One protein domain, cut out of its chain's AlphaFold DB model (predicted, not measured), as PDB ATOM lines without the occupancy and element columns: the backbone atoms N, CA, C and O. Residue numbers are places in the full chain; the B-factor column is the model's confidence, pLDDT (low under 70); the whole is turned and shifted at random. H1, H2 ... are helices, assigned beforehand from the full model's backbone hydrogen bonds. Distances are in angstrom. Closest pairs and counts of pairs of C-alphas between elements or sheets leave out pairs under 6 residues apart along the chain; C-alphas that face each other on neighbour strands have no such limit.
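AT A GLANCE: This is residues 2 to 50 of the 188 residues of an uncharacterized protein of uncultured marine group II/III euryarchaeote KM3_115_D04 (UniProt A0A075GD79). A long helix, H2, makes a bar with short H1 packed on its residues 15 to 19, while H3 and H4 touch each other at its other end. The printed part has 49 residues, of which 34 are in four named helices, in the order H1, H2, H3, H4 along the chain; there is no named strand, and the class is all helix. The whole is loose, radius of gyration of the C-alphas 12.2 A, and only just flat, 34 by 23 by 12 A.

HOW THE PARTS SIT: H2, residues 13 to 26, touches H1, residues 2 to 6, with residues 15 to 19 alone; the closest C-alphas, of Ile 5 and Ser 15, are 5.7 A apart. H3, residues 28 to 31, touches H4, residues 38 to 48; the closest C-alphas, of Pro 28 and Met 41, are 4.9 A apart. H2 and H4 are close but not clearly touching, at a steep tilt of 46 degrees, the same way. H1 is apart from H3 and H4. Each O i to N i+4 pair is within hydrogen-bond range in H1 and H2, 6 of 7 in H4; H3 is too short for one.

IN THESE COORDINATES: H2 is 19.9 A long from C-alpha 13 at (14.950, 1.013, 6.271); H4, 15.1 A, ends at C-alpha 48, (5.969, -20.284, 22.580).

THE WHOLE: The printed part has no cut and no long link; no printed residue is under 70 in pLDDT.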
ATOM      1  N   ARG A   2      20.237  -8.743  17.684       79.19
ATOM      2  CA  ARG A   2      20.121  -7.380  18.253       79.19
ATOM      3  C   ARG A   2      21.351  -6.502  18.000       79.19
ATOM      4  O   ARG A   2      21.208  -5.437  17.420       79.19
ATOM      5  N   GLU A   3      22.541  -7.003  18.324       84.06
ATOM      6  CA  GLU A   3      23.807  -6.267  18.150       84.06
ATOM      7  C   GLU A   3      24.111  -5.877  16.694       84.06
ATOM      8  O   GLU A   3      24.708  -4.839  16.427       84.06
ATOM      9  N   ARG A   4      23.661  -6.687  15.726       81.94
ATOM     10  CA  ARG A   4      23.822  -6.381  14.297       81.94
ATOM     11  C   ARG A   4      22.840  -5.308  13.827       81.94
ATOM     12  O   ARG A   4      23.188  -4.524  12.957       81.94
ATOM     13  N   ILE A   5      21.641  -5.256  14.409       79.56
ATOM     14  CA  ILE A   5      20.623  -4.240  14.090       79.56
ATOM     15  C   ILE A   5      21.010  -2.884  14.694       79.56
ATOM     16  O   ILE A   5      20.800  -1.851  14.066       79.56
ATOM     17  N   THR A   6      21.626  -2.882  15.879       81.06
ATOM     18  CA  THR A   6      22.145  -1.662  16.518       81.06
ATOM     19  C   THR A   6      23.388  -1.102  15.828       81.06
ATOM     20  O   THR A   6      23.668   0.080  15.975       81.06
ATOM     21  N   ALA A   7      24.119  -1.928  15.074       85.81
ATOM     22  CA  ALA A   7      25.266  -1.502  14.271       85.81
ATOM     23  C   ALA A   7      24.874  -0.881  12.914       85.81
ATOM     24  O   ALA A   7      25.724  -0.304  12.239       85.81
ATOM     25  N   LEU A   8      23.608  -1.006  12.494       84.44
ATOM     26  CA  LEU A   8      23.101  -0.375  11.274       84.44
ATOM     27  C   LEU A   8      22.778   1.110  11.519       84.44
ATOM     28  O   LEU A   8      22.363   1.468  12.623       84.44
ATOM     29  N   PRO A   9      22.879   1.973  10.488       87.31
ATOM     30  CA  PRO A   9      22.449   3.366  10.582       87.31
ATOM     31  C   PRO A   9      20.986   3.458  11.031       87.31
ATOM     32  O   PRO A   9      20.133   2.741  10.499       87.31
ATOM     33  N   THR A  10      20.684   4.344  11.983       76.81
ATOM     34  CA  THR A  10      19.359   4.439  12.627       76.81
ATOM     35  C   THR A  10      18.229   4.780  11.659       76.81
ATOM     36  O   THR A  10      17.121   4.283  11.845       76.81
ATOM     37  N   GLU A  11      18.534   5.550  10.613       82.44
ATOM     38  CA  GLU A  11      17.598   5.976   9.561       82.44
ATOM     39  C   GLU A  11      17.479   4.980   8.400       82.44
ATOM     40  O   GLU A  11      16.749   5.212   7.439       82.44
ATOM     41  N   SER A  12      18.217   3.868   8.438       89.44
ATOM     42  CA  SER A  12      18.119   2.871   7.375       89.44
ATOM     43  C   SER A  12      16.816   2.079   7.496       89.44
ATOM     44  O   SER A  12      16.458   1.612   8.580       89.44
ATOM     45  N   LEU A  13      16.155   1.848   6.358       89.12
ATOM     46  CA  LEU A  13      14.950   1.013   6.271       89.12
ATOM     47  C   LEU A  13      15.180  -0.365   6.910       89.12
ATOM     48  O   LEU A  13      14.336  -0.868   7.644       89.12
ATOM     49  N   ALA A  14      16.365  -0.945   6.705       87.50
ATOM     50  CA  ALA A  14      16.749  -2.220   7.301       87.50
ATOM     51  C   ALA A  14      16.816  -2.173   8.841       87.50
ATOM     52  O   ALA A  14      16.440  -3.145   9.497       87.50
ATOM     53  N   SER A  15      17.270  -1.061   9.434       87.38
ATOM     54  CA  SER A  15      17.288  -0.891  10.895       87.38
ATOM     55  C   SER A  15      15.877  -0.728  11.454       87.38
ATOM     56  O   SER A  15      15.543  -1.360  12.456       87.38
ATOM     57  N   GLN A  16      15.033   0.070  10.795       89.19
ATOM     58  CA  GLN A  16      13.637   0.278  11.196       89.19
ATOM     59  C   GLN A  16      12.851  -1.037  11.152       89.19
ATOM     60  O   GLN A  16      12.293  -1.454  12.167       89.19
ATOM     61  N   TRP A  17      12.929  -1.751  10.029       88.69
ATOM     62  CA  TRP A  17      12.255  -3.036   9.846       88.69
ATOM     63  C   TRP A  17      12.790  -4.109  10.802       88.69
ATOM     64  O   TRP A  17      12.037  -4.880  11.392       88.69
ATOM     65  N   GLY A  18      14.107  -4.124  11.039       90.00
ATOM     66  CA  GLY A  18      14.726  -5.018  12.016       90.00
ATOM     67  C   GLY A  18      14.238  -4.774  13.447       90.00
ATOM     68  O   GLY A  18      14.021  -5.736  14.183       90.00
ATOM     69  N   LYS A  19      14.045  -3.511  13.850       89.19
ATOM     70  CA  LYS A  19      13.492  -3.149  15.167       89.19
ATOM     71  C   LYS A  19      12.025  -3.546  15.285       89.19
ATOM     72  O   LYS A  19      11.644  -4.114  16.306       89.19
ATOM     73  N   GLU A  20      11.232  -3.286  14.252       90.44
ATOM     74  CA  GLU A  20       9.815  -3.653  14.192       90.44
ATOM     75  C   GLU A  20       9.624  -5.168  14.321       90.44
ATOM     76  O   GLU A  20       8.903  -5.631  15.204       90.44
ATOM     77  N   LEU A  21      10.375  -5.956  13.545       90.75
ATOM     78  CA  LEU A  21      10.375  -7.414  13.654       90.75
ATOM     79  C   LEU A  21      10.761  -7.880  15.063       90.75
ATOM     80  O   LEU A  21      10.181  -8.826  15.593       90.75
ATOM     81  N   LEU A  22      11.717  -7.204  15.703       91.44
ATOM     82  CA  LEU A  22      12.120  -7.530  17.065       91.44
ATOM     83  C   LEU A  22      11.022  -7.229  18.096       91.44
ATOM     84  O   LEU A  22      10.872  -7.976  19.063       91.44
ATOM     85  N   HIS A  23      10.269  -6.144  17.898       91.38
ATOM     86  CA  HIS A  23       9.103  -5.809  18.713       91.38
ATOM     87  C   HIS A  23       7.980  -6.832  18.533       91.38
ATOM     88  O   HIS A  23       7.393  -7.252  19.534       91.38
ATOM     89  N   MET A  24       7.735  -7.280  17.298       91.94
ATOM     90  CA  MET A  24       6.765  -8.335  16.998       91.94
ATOM     91  C   MET A  24       7.148  -9.656  17.674       91.94
ATOM     92  O   MET A  24       6.349 -10.221  18.414       91.94
ATOM     93  N   LEU A  25       8.401 -10.098  17.536       91.56
ATOM     94  CA  LEU A  25       8.883 -11.336  18.166       91.56
ATOM     95  C   LEU A  25       8.890 -11.279  19.699       91.56
ATOM     96  O   LEU A  25       8.743 -12.308  20.352       91.56
ATOM     97  N   ALA A  26       9.057 -10.095  20.294       92.00
ATOM     98  CA  ALA A  26       8.990  -9.939  21.746       92.00
ATOM     99  C   ALA A  26       7.561 -10.095  22.295       92.00
ATOM    100  O   ALA A  26       7.393 -10.472  23.454       92.00
ATOM    101  N   ARG A  27       6.537  -9.770  21.492       91.56
ATOM    102  CA  ARG A  27       5.117  -9.817  21.875       91.56
ATOM    103  C   ARG A  27       4.243 -10.279  20.702       91.56
ATOM    104  O   ARG A  27       3.423  -9.496  20.228       91.56
ATOM    105  N   PRO A  28       4.367 -11.535  20.249       91.69
ATOM    106  CA  PRO A  28       3.705 -11.984  19.024       91.69
ATOM    107  C   PRO A  28       2.179 -11.903  19.102       91.69
ATOM    108  O   PRO A  28       1.553 -11.466  18.142       91.69
ATOM    109  N   GLY A  29       1.592 -12.178  20.272       90.25
ATOM    110  CA  GLY A  29       0.140 -12.090  20.474       90.25
ATOM    111  C   GLY A  29      -0.465 -10.698  20.237       90.25
ATOM    112  O   GLY A  29      -1.643 -10.576  19.934       90.25
ATOM    113  N   ALA A  30       0.331  -9.627  20.326       91.75
ATOM    114  CA  ALA A  30      -0.147  -8.269  20.052       91.75
ATOM    115  C   ALA A  30      -0.255  -7.951  18.548       91.75
ATOM    116  O   ALA A  30      -0.839  -6.932  18.185       91.75
ATOM    117  N   TYR A  31       0.315  -8.795  17.682       92.00
ATOM    118  CA  TYR A  31       0.437  -8.560  16.239       92.00
ATOM    119  C   TYR A  31      -0.243  -9.643  15.390       92.00
ATOM    120  O   TYR A  31      -0.046  -9.676  14.178       92.00
ATOM    121  N   GLU A  32      -1.071 -10.504  15.988       88.56
ATOM    122  CA  GLU A  32      -1.822 -11.564  15.287       88.56
ATOM    123  C   GLU A  32      -2.755 -11.014  14.195       88.56
ATOM    124  O   GLU A  32      -3.019 -11.683  13.201       88.56
ATOM    125  N   HIS A  33      -3.207  -9.767  14.335       90.62
ATOM    126  CA  HIS A  33      -4.089  -9.102  13.371       90.62
ATOM    127  C   HIS A  33      -3.347  -8.284  12.300       90.62
ATOM    128  O   HIS A  33      -3.985  -7.568  11.529       90.62
ATOM    129  N   HIS A  34      -2.011  -8.342  12.244       90.38
ATOM    130  CA  HIS A  34      -1.249  -7.625  11.223       90.38
ATOM    131  C   HIS A  34      -1.466  -8.252   9.838       90.38
ATOM    132  O   HIS A  34      -1.306  -9.459   9.681       90.38
ATOM    133  N   GLU A  35      -1.744  -7.438   8.817       90.00
ATOM    134  CA  GLU A  35      -2.139  -7.896   7.473       90.00
ATOM    135  C   GLU A  35      -1.152  -8.904   6.854       90.00
ATOM    136  O   GLU A  35      -1.549  -9.958   6.367       90.00
ATOM    137  N   SER A  36       0.148  -8.609   6.916       89.81
ATOM    138  CA  SER A  36       1.206  -9.469   6.362       89.81
ATOM    139  C   SER A  36       1.837 -10.440   7.368       89.81
ATOM    140  O   SER A  36       2.326 -11.502   6.986       89.81
ATOM    141  N   HIS A  37       1.895 -10.069   8.648       89.44
ATOM    142  CA  HIS A  37       2.723 -10.744   9.656       89.44
ATOM    143  C   HIS A  37       1.895 -11.532  10.672       89.44
ATOM    144  O   HIS A  37       2.438 -12.423  11.324       89.44
ATOM    145  N   GLY A  38       0.593 -11.261  10.763       91.56
ATOM    146  CA  GLY A  38      -0.341 -11.893  11.688       91.56
ATOM    147  C   GLY A  38      -0.324 -13.419  11.647       91.56
ATOM    148  O   GLY A  38      -0.061 -14.024  12.688       91.56
ATOM    149  N   PRO A  39      -0.445 -14.053  10.461       93.81
ATOM    150  CA  PRO A  39      -0.408 -15.513  10.352       93.81
ATOM    151  C   PRO A  39       0.885 -16.137  10.898       93.81
ATOM    152  O   PRO A  39       0.884 -17.243  11.430       93.81
ATOM    153  N   HIS A  40       2.016 -15.430  10.792       92.94
ATOM    154  CA  HIS A  40       3.290 -15.898  11.338       92.94
ATOM    155  C   HIS A  40       3.384 -15.691  12.852       92.94
ATOM    156  O   HIS A  40       3.963 -16.525  13.549       92.94
ATOM    157  N   MET A  41       2.824 -14.590  13.359       94.44
ATOM    158  CA  MET A  41       2.809 -14.290  14.789       94.44
ATOM    159  C   MET A  41       1.904 -15.245  15.564       94.44
ATOM    160  O   MET A  41       2.304 -15.685  16.636       94.44
ATOM    161  N   GLU A  42       0.763 -15.643  14.998       91.56
ATOM    162  CA  GLU A  42      -0.138 -16.648  15.578       91.56
ATOM    163  C   GLU A  42       0.581 -17.992  15.784       91.56
ATOM    164  O   GLU A  42       0.625 -18.534  16.890       91.56
ATOM    165  N   VAL A  43       1.247 -18.497  14.739       90.75
ATOM    166  CA  VAL A  43       2.010 -19.754  14.813       90.75
ATOM    167  C   VAL A  43       3.163 -19.646  15.814       90.75
ATOM    168  O   VAL A  43       3.410 -20.574  16.585       90.75
ATOM    169  N   TYR A  44       3.875 -18.517  15.829       90.69
ATOM    170  CA  TYR A  44       4.981 -18.304  16.761       90.69
ATOM    171  C   TYR A  44       4.504 -18.210  18.219       90.69
ATOM    172  O   TYR A  44       5.128 -18.798  19.105       90.69
ATOM    173  N   ALA A  45       3.379 -17.536  18.473       89.88
ATOM    174  CA  ALA A  45       2.751 -17.471  19.789       89.88
ATOM    175  C   ALA A  45       2.314 -18.862  20.270       89.88
ATOM    176  O   ALA A  45       2.623 -19.236  21.402       89.88
ATOM    177  N   ALA A  46       1.689 -19.658  19.398       86.94
ATOM    178  CA  ALA A  46       1.296 -21.030  19.709       86.94
ATOM    179  C   ALA A  46       2.506 -21.921  20.054       86.94
ATOM    180  O   ALA A  46       2.461 -22.697  21.006       86.94
ATOM    181  N   LEU A  47       3.622 -21.777  19.329       88.31
ATOM    182  CA  LEU A  47       4.860 -22.507  19.625       88.31
ATOM    183  C   LEU A  47       5.487 -22.091  20.962       88.31
ATOM    184  O   LEU A  47       5.985 -22.951  21.689       88.31
ATOM    185  N   LEU A  48       5.457 -20.797  21.302       87.75
ATOM    186  CA  LEU A  48       5.969 -20.284  22.580       87.75
ATOM    187  C   LEU A  48       5.148 -20.751  23.781       87.75
ATOM    188  O   LEU A  48       5.719 -21.010  24.839       87.75
ATOM    189  N   GLN A  49       3.828 -20.869  23.625       82.94
ATOM    190  CA  GLN A  49       2.952 -21.428  24.659       82.94
ATOM    191  C   GLN A  49       3.230 -22.920  24.912       82.94
ATOM    192  O   GLN A  49       2.836 -23.456  25.948       82.94
ATOM    193  N   GLY A  50       3.972 -23.570  24.008       77.50
ATOM    194  CA  GLY A  50       4.278 -24.988  24.062       77.50
ATOM    195  C   GLY A  50       3.058 -25.843  23.713       77.50
ATOM    196  O   GLY A  50       1.947 -25.333  23.556       77.50
TER     197      GLY A  50